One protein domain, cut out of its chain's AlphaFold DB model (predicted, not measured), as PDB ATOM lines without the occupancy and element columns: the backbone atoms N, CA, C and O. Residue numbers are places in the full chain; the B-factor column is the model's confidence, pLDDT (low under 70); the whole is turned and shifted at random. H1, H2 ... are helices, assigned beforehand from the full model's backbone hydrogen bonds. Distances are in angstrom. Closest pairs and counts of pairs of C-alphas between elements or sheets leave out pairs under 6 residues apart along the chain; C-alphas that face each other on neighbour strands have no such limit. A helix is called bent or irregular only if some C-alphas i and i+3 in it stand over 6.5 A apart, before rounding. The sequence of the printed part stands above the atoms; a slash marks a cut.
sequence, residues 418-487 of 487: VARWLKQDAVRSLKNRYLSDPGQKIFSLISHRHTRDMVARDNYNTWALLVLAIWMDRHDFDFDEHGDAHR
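Overview. This is residues 418 to 487 of the 487 residues of the protein "Asparagine synthase" of Deltaproteobacteria bacterium (UniProt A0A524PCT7). This is a small helical body in which the longest helix, H5, crosses H2 steeply and meets H4 at a corner, while the short helices H1 and H3 sit by different parts of H5. After H5, residues 475 to 487 run on as a tail that folds back on itself at one end of the longest axis, far from H1. The printed part has 70 residues with five named helices, in the order H1, H2, H3, H4, H5, and no named strand; the class is all helix, with 42 residues in the helices. The whole is compact, with a radius of gyration of the C-alphas of 12.3 A, yet elongated in outline, spanning 36 by 23 by 18 A.

Arrangement. From the first printed residue, H1, residues 418 to 421, only just touches H5, residues 460 to 474, with 3 pairs of C-alphas within 8 A. The closest C-alphas are those of Val 418 and Tyr 460, 6.5 A apart, and H5 touches H1 with residues 460 to 463 alone. H5 is the hub, the helix that touches most others, four in number. H2, residues 425 to 435, is close to H1 but not clearly touching it, the closest C-alphas, of Trp 421 and Val 427, being 6.7 A apart. H2 touches residues 466 to 470 of H5 alone, with the C-alphas of Tyr 434 and Ala 469 closest at 6.1 A; the two run the same way at a steep tilt of 69.9 degrees, only just short of about perpendicular. H3, residues 442 to 445, only just touches H5, with 3 pairs of C-alphas within 8 A, the closest being those of Ile 442 and Ala 469 at 5.3 A; residues 468 to 472 of H5 alone take part. H2 and H3 are apart, but only just, at 8.2 A. H4, residues 448 to 455, and H3 meet only through their link. H4 touches H5 only at the corner by their link, with the C-alphas of Val 455 and Thr 462 closest at 4.7 A, and they run opposite ways at a steep tilt of 52 degrees. H4 is close to H2 but not clearly touching it, the closest C-alphas, of Leu 435 and Val 455, being 7.6 A apart; they run opposite ways at a shallow tilt of 25 degrees. H1 is apart from H3 and from H4. In H2 and H5 every O i to N i+4 pair is within hydrogen-bond range, in H4 2 of 4 are, and H1 and H3 are too short for such a pair.

Along the chain. H1 begins at C-alpha 418, at (-7.386, 39.808, 6.431), and has 4 residues. H2 measures 14.9 A from C-alpha 425 to C-alpha 435. H3, also of 4 residues, spans 5.7 A. H4 spans 9.8 A and is irregular, but only just: C-alphas 450 and 453 are 6.9 A apart. H5 starts at C-alpha 460, at (-7.793, 42.708, 0.663), and reaches C-alpha 474, at (-19.790, 57.299, 10.386), over 21.2 A. In the tail, residues 478 to 479 pair with residues 485 to 486, antiparallel.

Size, cuts and confidence. The two C-alphas farthest apart in the domain, those of Arg 420 and Glu 481, are 37.7 A apart. The printed part has no cut and ends at Arg 487, the chain's last residue. The links H1 to H2, H3 to H4 and H4 to H5 are tight, and the link H2 to H3 is short. The mean pLDDT of the printed part is 85.8, and residues 476 to 487 are under 70.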
ATOM      1  N   VAL A 418      -6.136  39.267   7.006       91.12
ATOM      2  CA  VAL A 418      -7.386  39.808   6.431       91.12
ATOM      3  C   VAL A 418      -8.339  38.739   5.887       91.12
ATOM      4  O   VAL A 418      -9.522  38.732   6.217       91.12
ATOM      5  N   ALA A 419      -7.844  37.796   5.080       91.00
ATOM      6  CA  ALA A 419      -8.690  36.757   4.486       91.00
ATOM      7  C   ALA A 419      -9.313  35.808   5.529       91.00
ATOM      8  O   ALA A 419     -10.345  35.191   5.268       91.00
ATOM      9  N   ARG A 420      -8.682  35.655   6.701       89.69
ATOM     10  CA  ARG A 420      -9.245  34.910   7.834       89.69
ATOM     11  C   ARG A 420     -10.194  35.793   8.637       89.69
ATOM     12  O   ARG A 420     -11.290  35.341   8.944       89.69
ATOM     13  N   TRP A 421      -9.805  37.033   8.916       92.38
ATOM     14  CA  TRP A 421     -10.648  38.019   9.595       92.38
ATOM     15  C   TRP A 421     -12.014  38.179   8.926       92.38
ATOM     16  O   TRP A 421     -13.031  38.030   9.587       92.38
ATOM     17  N   LEU A 422     -12.057  38.324   7.597       94.00
ATOM     18  CA  LEU A 422     -13.306  38.424   6.826       94.00
ATOM     19  C   LEU A 422     -14.229  37.197   6.947       94.00
ATOM     20  O   LEU A 422     -15.420  37.289   6.643       94.00
ATOM     21  N   LYS A 423     -13.699  36.043   7.370       92.31
ATOM     22  CA  LYS A 423     -14.468  34.807   7.553       92.31
ATOM     23  C   LYS A 423     -15.043  34.660   8.956       92.31
ATOM     24  O   LYS A 423     -15.950  33.837   9.100       92.31
ATOM     25  N   GLN A 424     -14.549  35.415   9.940       92.44
ATOM     26  CA  GLN A 424     -15.092  35.421  11.298       92.44
ATOM     27  C   GLN A 424     -16.534  35.934  11.285       92.44
ATOM     28  O   GLN A 424     -16.867  36.830  10.510       92.44
ATOM     29  N   ASP A 425     -17.394  35.373  12.133       93.50
ATOM     30  CA  ASP A 425     -18.836  35.638  12.073       93.50
ATOM     31  C   ASP A 425     -19.182  37.109  12.356       93.50
ATOM     32  O   ASP A 425     -20.020  37.688  11.660       93.50
ATOM     33  N   ALA A 426     -18.483  37.747  13.300       92.50
ATOM     34  CA  ALA A 426     -18.658  39.166  13.613       92.50
ATOM     35  C   ALA A 426     -18.328  40.065  12.404       92.50
ATOM     36  O   ALA A 426     -19.151  40.873  11.967       92.50
ATOM     37  N   VAL A 427     -17.170  39.852  11.772       94.56
ATOM     38  CA  VAL A 427     -16.748  40.609  10.580       94.56
ATOM     39  C   VAL A 427     -17.627  40.292   9.371       94.56
ATOM     40  O   VAL A 427     -17.955  41.183   8.589       94.56
ATOM     41  N   ARG A 428     -18.076  39.042   9.212       95.25
ATOM     42  CA  ARG A 428     -19.025  38.669   8.156       95.25
ATOM     43  C   ARG A 428     -20.353  39.398   8.324       95.25
ATOM     44  O   ARG A 428     -20.949  39.802   7.328       95.25
ATOM     45  N   SER A 429     -20.794  39.592   9.564       95.12
ATOM     46  CA  SER A 429     -22.012  40.339   9.883       95.12
ATOM     47  C   SER A 429     -21.863  41.818   9.512       95.12
ATOM     48  O   SER A 429     -22.749  42.356   8.845       95.12
ATOM     49  N   LEU A 430     -20.715  42.443   9.812       94.88
ATOM     50  CA  LEU A 430     -20.386  43.790   9.318       94.88
ATOM     51  C   LEU A 430     -20.353  43.855   7.790       94.88
ATOM     52  O   LEU A 430     -20.993  44.718   7.194       94.88
ATOM     53  N   LYS A 431     -19.653  42.917   7.141       95.81
ATOM     54  CA  LYS A 431     -19.581  42.827   5.676       95.81
ATOM     55  C   LYS A 431     -20.975  42.763   5.061       95.81
ATOM     56  O   LYS A 431     -21.262  43.474   4.102       95.81
ATOM     57  N   ASN A 432     -21.849  41.926   5.615       94.94
ATOM     58  CA  ASN A 432     -23.209  41.774   5.119       94.94
ATOM     59  C   ASN A 432     -24.010  43.068   5.291       94.94
ATOM     60  O   ASN A 432     -24.641  43.508   4.331       94.94
ATOM     61  N   ARG A 433     -23.920  43.706   6.463       94.56
ATOM     62  CA  ARG A 433     -24.568  44.992   6.752       94.56
ATOM     63  C   ARG A 433     -24.154  46.084   5.763       94.56
ATOM     64  O   ARG A 433     -25.021  46.731   5.190       94.56
ATOM     65  N   TYR A 434     -22.853  46.259   5.545       95.38
ATOM     66  CA  TYR A 434     -22.315  47.410   4.813       95.38
ATOM     67  C   TYR A 434     -22.159  47.204   3.303       95.38
ATOM     68  O   TYR A 434     -22.143  48.179   2.558       95.38
ATOM     69  N   LEU A 435     -22.040  45.959   2.828       96.25
ATOM     70  CA  LEU A 435     -21.732  45.678   1.418       96.25
ATOM     71  C   LEU A 435     -22.800  44.849   0.684       96.25
ATOM     72  O   LEU A 435     -22.651  44.634  -0.520       96.25
ATOM     73  N   SER A 436     -23.862  44.376   1.352       94.19
ATOM     74  CA  SER A 436     -24.924  43.602   0.672       94.19
ATOM     75  C   SER A 436     -26.091  44.453   0.186       94.19
ATOM     76  O   SER A 436     -26.640  44.157  -0.875       94.19
ATOM     77  N   ASP A 437     -26.463  45.497   0.927       92.94
ATOM     78  CA  ASP A 437     -27.595  46.365   0.600       92.94
ATOM     79  C   ASP A 437     -27.176  47.485  -0.380       92.94
ATOM     80  O   ASP A 437     -26.314  48.295  -0.032       92.94
ATOM     81  N   PRO A 438     -27.769  47.576  -1.592       92.12
ATOM     82  CA  PRO A 438     -27.509  48.668  -2.532       92.12
ATOM     83  C   PRO A 438     -27.803  50.076  -1.993       92.12
ATOM     84  O   PRO A 438     -27.343  51.036  -2.606       92.12
ATOM     85  N   GLY A 439     -28.576  50.205  -0.908       90.44
ATOM     86  CA  GLY A 439     -28.890  51.478  -0.253       90.44
ATOM     87  C   GLY A 439     -27.774  52.049   0.630       90.44
ATOM     88  O   GLY A 439     -27.905  53.169   1.114       90.44
ATOM     89  N   GLN A 440     -26.678  51.315   0.849       92.38
ATOM     90  CA  GLN A 440     -25.548  51.789   1.657       92.38
ATOM     91  C   GLN A 440     -24.812  52.957   0.986       92.38
ATOM     92  O   GLN A 440     -24.606  52.946  -0.230       92.38
ATOM     93  N   LYS A 441     -24.345  53.926   1.789       89.75
ATOM     94  CA  LYS A 441     -23.718  55.177   1.312       89.75
ATOM     95  C   LYS A 441     -22.564  54.943   0.337       89.75
ATOM     96  O   LYS A 441     -22.467  55.640  -0.661       89.75
ATOM     97  N   ILE A 442     -21.735  53.919   0.553       91.31
ATOM     98  CA  ILE A 442     -20.633  53.571  -0.362       91.31
ATOM     99  C   ILE A 442     -21.094  53.385  -1.818       91.31
ATOM    100  O   ILE A 442     -20.366  53.716  -2.756       91.31
ATOM    101  N   PHE A 443     -22.321  52.905  -2.031       91.50
ATOM    102  CA  PHE A 443     -22.861  52.666  -3.364       91.50
ATOM    103  C   PHE A 443     -23.387  53.923  -4.070       91.50
ATOM    104  O   PHE A 443     -23.839  53.800  -5.211       91.50
ATOM    105  N   SER A 444     -23.287  55.111  -3.460       86.94
ATOM    106  CA  SER A 444     -23.381  56.387  -4.186       86.94
ATOM    107  C   SER A 444     -22.136  56.617  -5.054       86.94
ATOM    108  O   SER A 444     -22.252  57.072  -6.191       86.94
ATOM    109  N   LEU A 445     -20.959  56.191  -4.576       86.00
ATOM    110  CA  LEU A 445     -19.674  56.333  -5.266       86.00
ATOM    111  C   LEU A 445     -19.355  55.160  -6.193       86.00
ATOM    112  O   LEU A 445     -18.770  55.349  -7.263       86.00
ATOM    113  N   ILE A 446     -19.734  53.940  -5.795       90.00
ATOM    114  CA  ILE A 446     -19.412  52.716  -6.541       90.00
ATOM    115  C   ILE A 446     -20.650  51.901  -6.939       90.00
ATOM    116  O   ILE A 446     -21.714  51.933  -6.326       90.00
ATOM    117  N   SER A 447     -20.525  51.127  -8.009       91.75
ATOM    118  CA  SER A 447     -21.552  50.238  -8.530       91.75
ATOM    119  C   SER A 447     -21.659  48.997  -7.654       91.75
ATOM    120  O   SER A 447     -20.762  48.150  -7.643       91.75
ATOM    121  N   HIS A 448     -22.801  48.844  -6.978       93.44
ATOM    122  CA  HIS A 448     -23.141  47.633  -6.221       93.44
ATOM    123  C   HIS A 448     -23.018  46.370  -7.086       93.44
ATOM    124  O   HIS A 448     -22.324  45.418  -6.726       93.44
ATOM    125  N   ARG A 449     -23.586  46.412  -8.301       91.19
ATOM    126  CA  ARG A 449     -23.558  45.300  -9.263       91.19
ATOM    127  C   ARG A 449     -22.133  44.860  -9.598       91.19
ATOM    128  O   ARG A 449     -21.859  43.664  -9.592       91.19
ATOM    129  N   HIS A 450     -21.248  45.806  -9.916       89.06
ATOM    130  CA  HIS A 450     -19.876  45.493 -10.339       89.06
ATOM    131  C   HIS A 450     -18.954  45.152  -9.162       89.06
ATOM    132  O   HIS A 450     -17.904  44.545  -9.358       89.06
ATOM    133  N   THR A 451     -19.364  45.488  -7.939       92.44
ATOM    134  CA  THR A 451     -18.592  45.234  -6.719       92.44
ATOM    135  C   THR A 451     -18.873  43.852  -6.114       92.44
ATOM    136  O   THR A 451     -18.011  43.294  -5.433       92.44
ATOM    137  N   ARG A 452     -20.025  43.235  -6.414       90.94
ATOM    138  CA  ARG A 452     -20.448  41.934  -5.858       90.94
ATOM    139  C   ARG A 452     -19.392  40.831  -5.983       90.94
ATOM    140  O   ARG A 452     -19.044  40.187  -4.994       90.94
ATOM    141  N   ASP A 453     -18.860  40.628  -7.185       89.62
ATOM    142  CA  ASP A 453     -17.902  39.549  -7.454       89.62
ATOM    143  C   ASP A 453     -16.530  39.822  -6.815       89.62
ATOM    144  O   ASP A 453     -15.743  38.899  -6.605       89.62
ATOM    145  N   MET A 454     -16.230  41.086  -6.503       90.62
ATOM    146  CA  MET A 454     -15.030  41.476  -5.768       90.62
ATOM    147  C   MET A 454     -15.198  41.216  -4.270       90.62
ATOM    148  O   MET A 454     -14.324  40.604  -3.662       90.62
ATOM    149  N   VAL A 455     -16.343  41.598  -3.699       93.06
ATOM    150  CA  VAL A 455     -16.674  41.369  -2.284       93.06
ATOM    151  C   VAL A 455     -16.728  39.877  -1.957       93.06
ATOM    152  O   VAL A 455     -16.237  39.472  -0.908       93.06
ATOM    153  N   ALA A 456     -17.221  39.042  -2.875       92.62
ATOM    154  CA  ALA A 456     -17.312  37.592  -2.694       92.62
ATOM    155  C   ALA A 456     -15.955  36.863  -2.572       92.62
ATOM    156  O   ALA A 456     -15.933  35.685  -2.222       92.62
ATOM    157  N   ARG A 457     -14.825  37.520  -2.875       91.50
ATOM    158  CA  ARG A 457     -13.490  36.891  -2.839       91.50
ATOM    159  C   ARG A 457     -12.861  36.836  -1.450       91.50
ATOM    160  O   ARG A 457     -11.861  36.138  -1.302       91.50
ATOM    161  N   ASP A 458     -13.402  37.573  -0.480       93.12
ATOM    162  CA  ASP A 458     -12.881  37.675   0.889       93.12
ATOM    163  C   ASP A 458     -11.363  37.919   0.937       93.12
ATOM    164  O   ASP A 458     -10.597  37.199   1.582       93.12
ATOM    165  N   ASN A 459     -10.919  38.940   0.201       91.94
ATOM    166  CA  ASN A 459      -9.515  39.329   0.107       91.94
ATOM    167  C   ASN A 459      -9.317  40.802   0.498       91.94
ATOM    168  O   ASN A 459     -10.234  41.462   0.984       91.94
ATOM    169  N   TYR A 460      -8.113  41.333   0.279       91.69
ATOM    170  CA  TYR A 460      -7.793  42.708   0.663       91.69
ATOM    171  C   TYR A 460      -8.683  43.763  -0.018       91.69
ATOM    172  O   TYR A 460      -8.953  44.805   0.568       91.69
ATOM    173  N   ASN A 461      -9.224  43.484  -1.208       92.62
ATOM    174  CA  ASN A 461     -10.151  44.403  -1.872       92.62
ATOM    175  C   ASN A 461     -11.485  44.454  -1.124       92.62
ATOM    176  O   ASN A 461     -12.052  45.528  -0.950       92.62
ATOM    177  N   THR A 462     -11.974  43.303  -0.655       95.06
ATOM    178  CA  THR A 462     -13.153  43.225   0.217       95.06
ATOM    179  C   THR A 462     -12.926  44.008   1.508       95.06
ATOM    180  O   THR A 462     -13.806  44.749   1.930       95.06
ATOM    181  N   TRP A 463     -11.743  43.873   2.109       95.38
ATOM    182  CA  TRP A 463     -11.357  44.600   3.318       95.38
ATOM    183  C   TRP A 463     -11.320  46.111   3.111       95.38
ATOM    184  O   TRP A 463     -11.978  46.832   3.850       95.38
ATOM    185  N   ALA A 464     -10.629  46.585   2.071       94.75
ATOM    186  CA  ALA A 464     -10.540  48.009   1.762       94.75
ATOM    187  C   ALA A 464     -11.924  48.631   1.515       94.75
ATOM    188  O   ALA A 464     -12.215  49.712   2.018       94.75
ATOM    189  N   LEU A 465     -12.806  47.923   0.802       95.25
ATOM    190  CA  LEU A 465     -14.187  48.367   0.609       95.25
ATOM    191  C   LEU A 465     -15.002  48.374   1.901       95.25
ATOM    192  O   LEU A 465     -15.819  49.267   2.090       95.25
ATOM    193  N   LEU A 466     -14.811  47.381   2.769       96.38
ATOM    194  CA  LEU A 466     -15.515  47.314   4.044       96.38
ATOM    195  C   LEU A 466     -15.086  48.460   4.966       96.38
ATOM    196  O   LEU A 466     -15.948  49.125   5.526       96.38
ATOM    197  N   VAL A 467     -13.782  48.728   5.066       95.81
ATOM    198  CA  VAL A 467     -13.238  49.875   5.809       95.81
ATOM    199  C   VAL A 467     -13.818  51.183   5.273       95.81
ATOM    200  O   VAL A 467     -14.377  51.959   6.044       95.81
ATOM    201  N   LEU A 468     -13.785  51.386   3.950       94.56
ATOM    202  CA  LEU A 468     -14.378  52.568   3.321       94.56
ATOM    203  C   LEU A 468     -15.875  52.703   3.639       94.56
ATOM    204  O   LEU A 468     -16.329  53.794   3.971       94.56
ATOM    205  N   ALA A 469     -16.639  51.610   3.573       94.69
ATOM    206  CA  ALA A 469     -18.075  51.633   3.843       94.69
ATOM    207  C   ALA A 469     -18.390  52.006   5.298       94.69
ATOM    208  O   ALA A 469     -19.278  52.824   5.529       94.69
ATOM    209  N   ILE A 470     -17.649  51.448   6.263       94.69
ATOM    210  CA  ILE A 470     -17.806  51.778   7.687       94.69
ATOM    211  C   ILE A 470     -17.442  53.248   7.921       94.69
ATOM    212  O   ILE A 470     -18.180  53.962   8.593       94.69
ATOM    213  N   TRP A 471     -16.336  53.726   7.344       93.81
ATOM    214  CA  TRP A 471     -15.913  55.118   7.489       93.81
ATOM    215  C   TRP A 471     -16.953  56.105   6.937       93.81
ATOM    216  O   TRP A 471     -17.323  57.052   7.633       93.81
ATOM    217  N   MET A 472     -17.480  55.850   5.731       91.50
ATOM    218  CA  MET A 472     -18.504  56.690   5.094       91.50
ATOM    219  C   MET A 472     -19.818  56.740   5.883       91.50
ATOM    220  O   MET A 472     -20.466  57.783   5.924       91.50
ATOM    221  N   ASP A 473     -20.223  55.625   6.495       89.94
ATOM    222  CA  ASP A 473     -21.415  55.570   7.348       89.94
ATOM    223  C   ASP A 473     -21.274  56.486   8.571       89.94
ATOM    224  O   ASP A 473     -22.217  57.188   8.931       89.94
ATOM    225  N   ARG A 474     -20.072  56.537   9.160       87.31
ATOM    226  CA  ARG A 474     -19.790  57.299  10.386       87.31
ATOM    227  C   ARG A 474     -19.621  58.806  10.186       87.31
ATOM    228  O   ARG A 474     -19.935  59.555  11.103       87.31
ATOM    229  N   HIS A 475     -19.131  59.250   9.029       83.12
ATOM    230  CA  HIS A 475     -18.681  60.640   8.822       83.12
ATOM    231  C   HIS A 475     -19.648  61.510   7.997       83.12
ATOM    232  O   HIS A 475     -19.231  62.507   7.422       83.12
ATOM    233  N   ASP A 476     -20.924  61.122   7.934       68.06
ATOM    234  CA  ASP A 476     -22.041  61.828   7.281       68.06
ATOM    235  C   ASP A 476     -21.717  62.588   5.980       68.06
ATOM    236  O   ASP A 476     -22.076  63.744   5.802       68.06
ATOM    237  N   PHE A 477     -21.040  61.919   5.045       64.50
ATOM    238  CA  PHE A 477     -20.805  62.489   3.721       64.50
ATOM    239  C   PHE A 477     -22.078  62.440   2.877       64.50
ATOM    240  O   PHE A 477     -22.503  61.352   2.467       64.50
ATOM    241  N   ASP A 478     -22.630  63.613   2.571       57.91
ATOM    242  CA  ASP A 478     -23.600  63.781   1.493       57.91
ATOM    243  C   ASP A 478     -22.851  64.150   0.212       57.91
ATOM    244  O   ASP A 478     -22.113  65.136   0.141       57.91
ATOM    245  N   PHE A 479     -23.023  63.322  -0.813       60.12
ATOM    246  CA  PHE A 479     -22.487  63.591  -2.141       60.12
ATOM    247  C   PHE A 479     -23.581  64.244  -2.971       60.12
ATOM    248  O   PHE A 479     -24.697  63.721  -3.041       60.12
ATOM    249  N   ASP A 480     -23.273  65.373  -3.599       53.97
ATOM    250  CA  ASP A 480     -24.207  65.989  -4.533       53.97
ATOM    251  C   ASP A 480     -24.333  65.180  -5.836       53.97
ATOM    252  O   ASP A 480     -23.678  64.156  -6.055       53.97
ATOM    253  N   GLU A 481     -25.201  65.645  -6.734       45.03
ATOM    254  CA  GLU A 481     -25.483  65.004  -8.024       45.03
ATOM    255  C   GLU A 481     -24.246  64.891  -8.941       45.03
ATOM    256  O   GLU A 481     -24.274  64.162  -9.937       45.03
ATOM    257  N   HIS A 482     -23.155  65.597  -8.620       49.94
ATOM    258  CA  HIS A 482     -21.885  65.579  -9.341       49.94
ATOM    259  C   HIS A 482     -20.830  64.675  -8.687       49.94
ATOM    260  O   HIS A 482     -19.791  64.414  -9.298       49.94
ATOM    261  N   GLY A 483     -21.128  64.111  -7.512       51.22
ATOM    262  CA  GLY A 483     -20.208  63.276  -6.746       51.22
ATOM    263  C   GLY A 483     -19.231  64.079  -5.887       51.22
ATOM    264  O   GLY A 483     -18.272  63.491  -5.383       51.22
ATOM    265  N   ASP A 484     -19.466  65.382  -5.710       49.97
ATOM    266  CA  ASP A 484     -18.681  66.214  -4.804       49.97
ATOM    267  C   ASP A 484     -19.202  66.036  -3.371       49.97
ATOM    268  O   ASP A 484     -20.408  66.035  -3.116       49.97
ATOM    269  N   ALA A 485     -18.276  65.830  -2.431       48.31
ATOM    270  CA  ALA A 485     -18.591  65.591  -1.029       48.31
ATOM    271  C   ALA A 485     -18.828  66.912  -0.288       48.31
ATOM    272  O   ALA A 485     -17.947  67.776  -0.269       48.31
ATOM    273  N   HIS A 486     -19.967  67.030   0.391       49.56
ATOM    274  CA  HIS A 486     -20.247  68.098   1.347       49.56
ATOM    275  C   HIS A 486     -20.192  67.518   2.768       49.56
ATOM    276  O   HIS A 486     -20.630  66.391   3.000       49.56
ATOM    277  N   ARG A 487     -19.570  68.265   3.688       44.22
ATOM    278  CA  ARG A 487     -19.531  67.964   5.129       44.22
ATOM    279  C   ARG A 487     -20.637  68.708   5.858       44.22
ATOM    280  O   ARG A 487     -20.903  69.866   5.454       44.22
TER     281      ARG A 487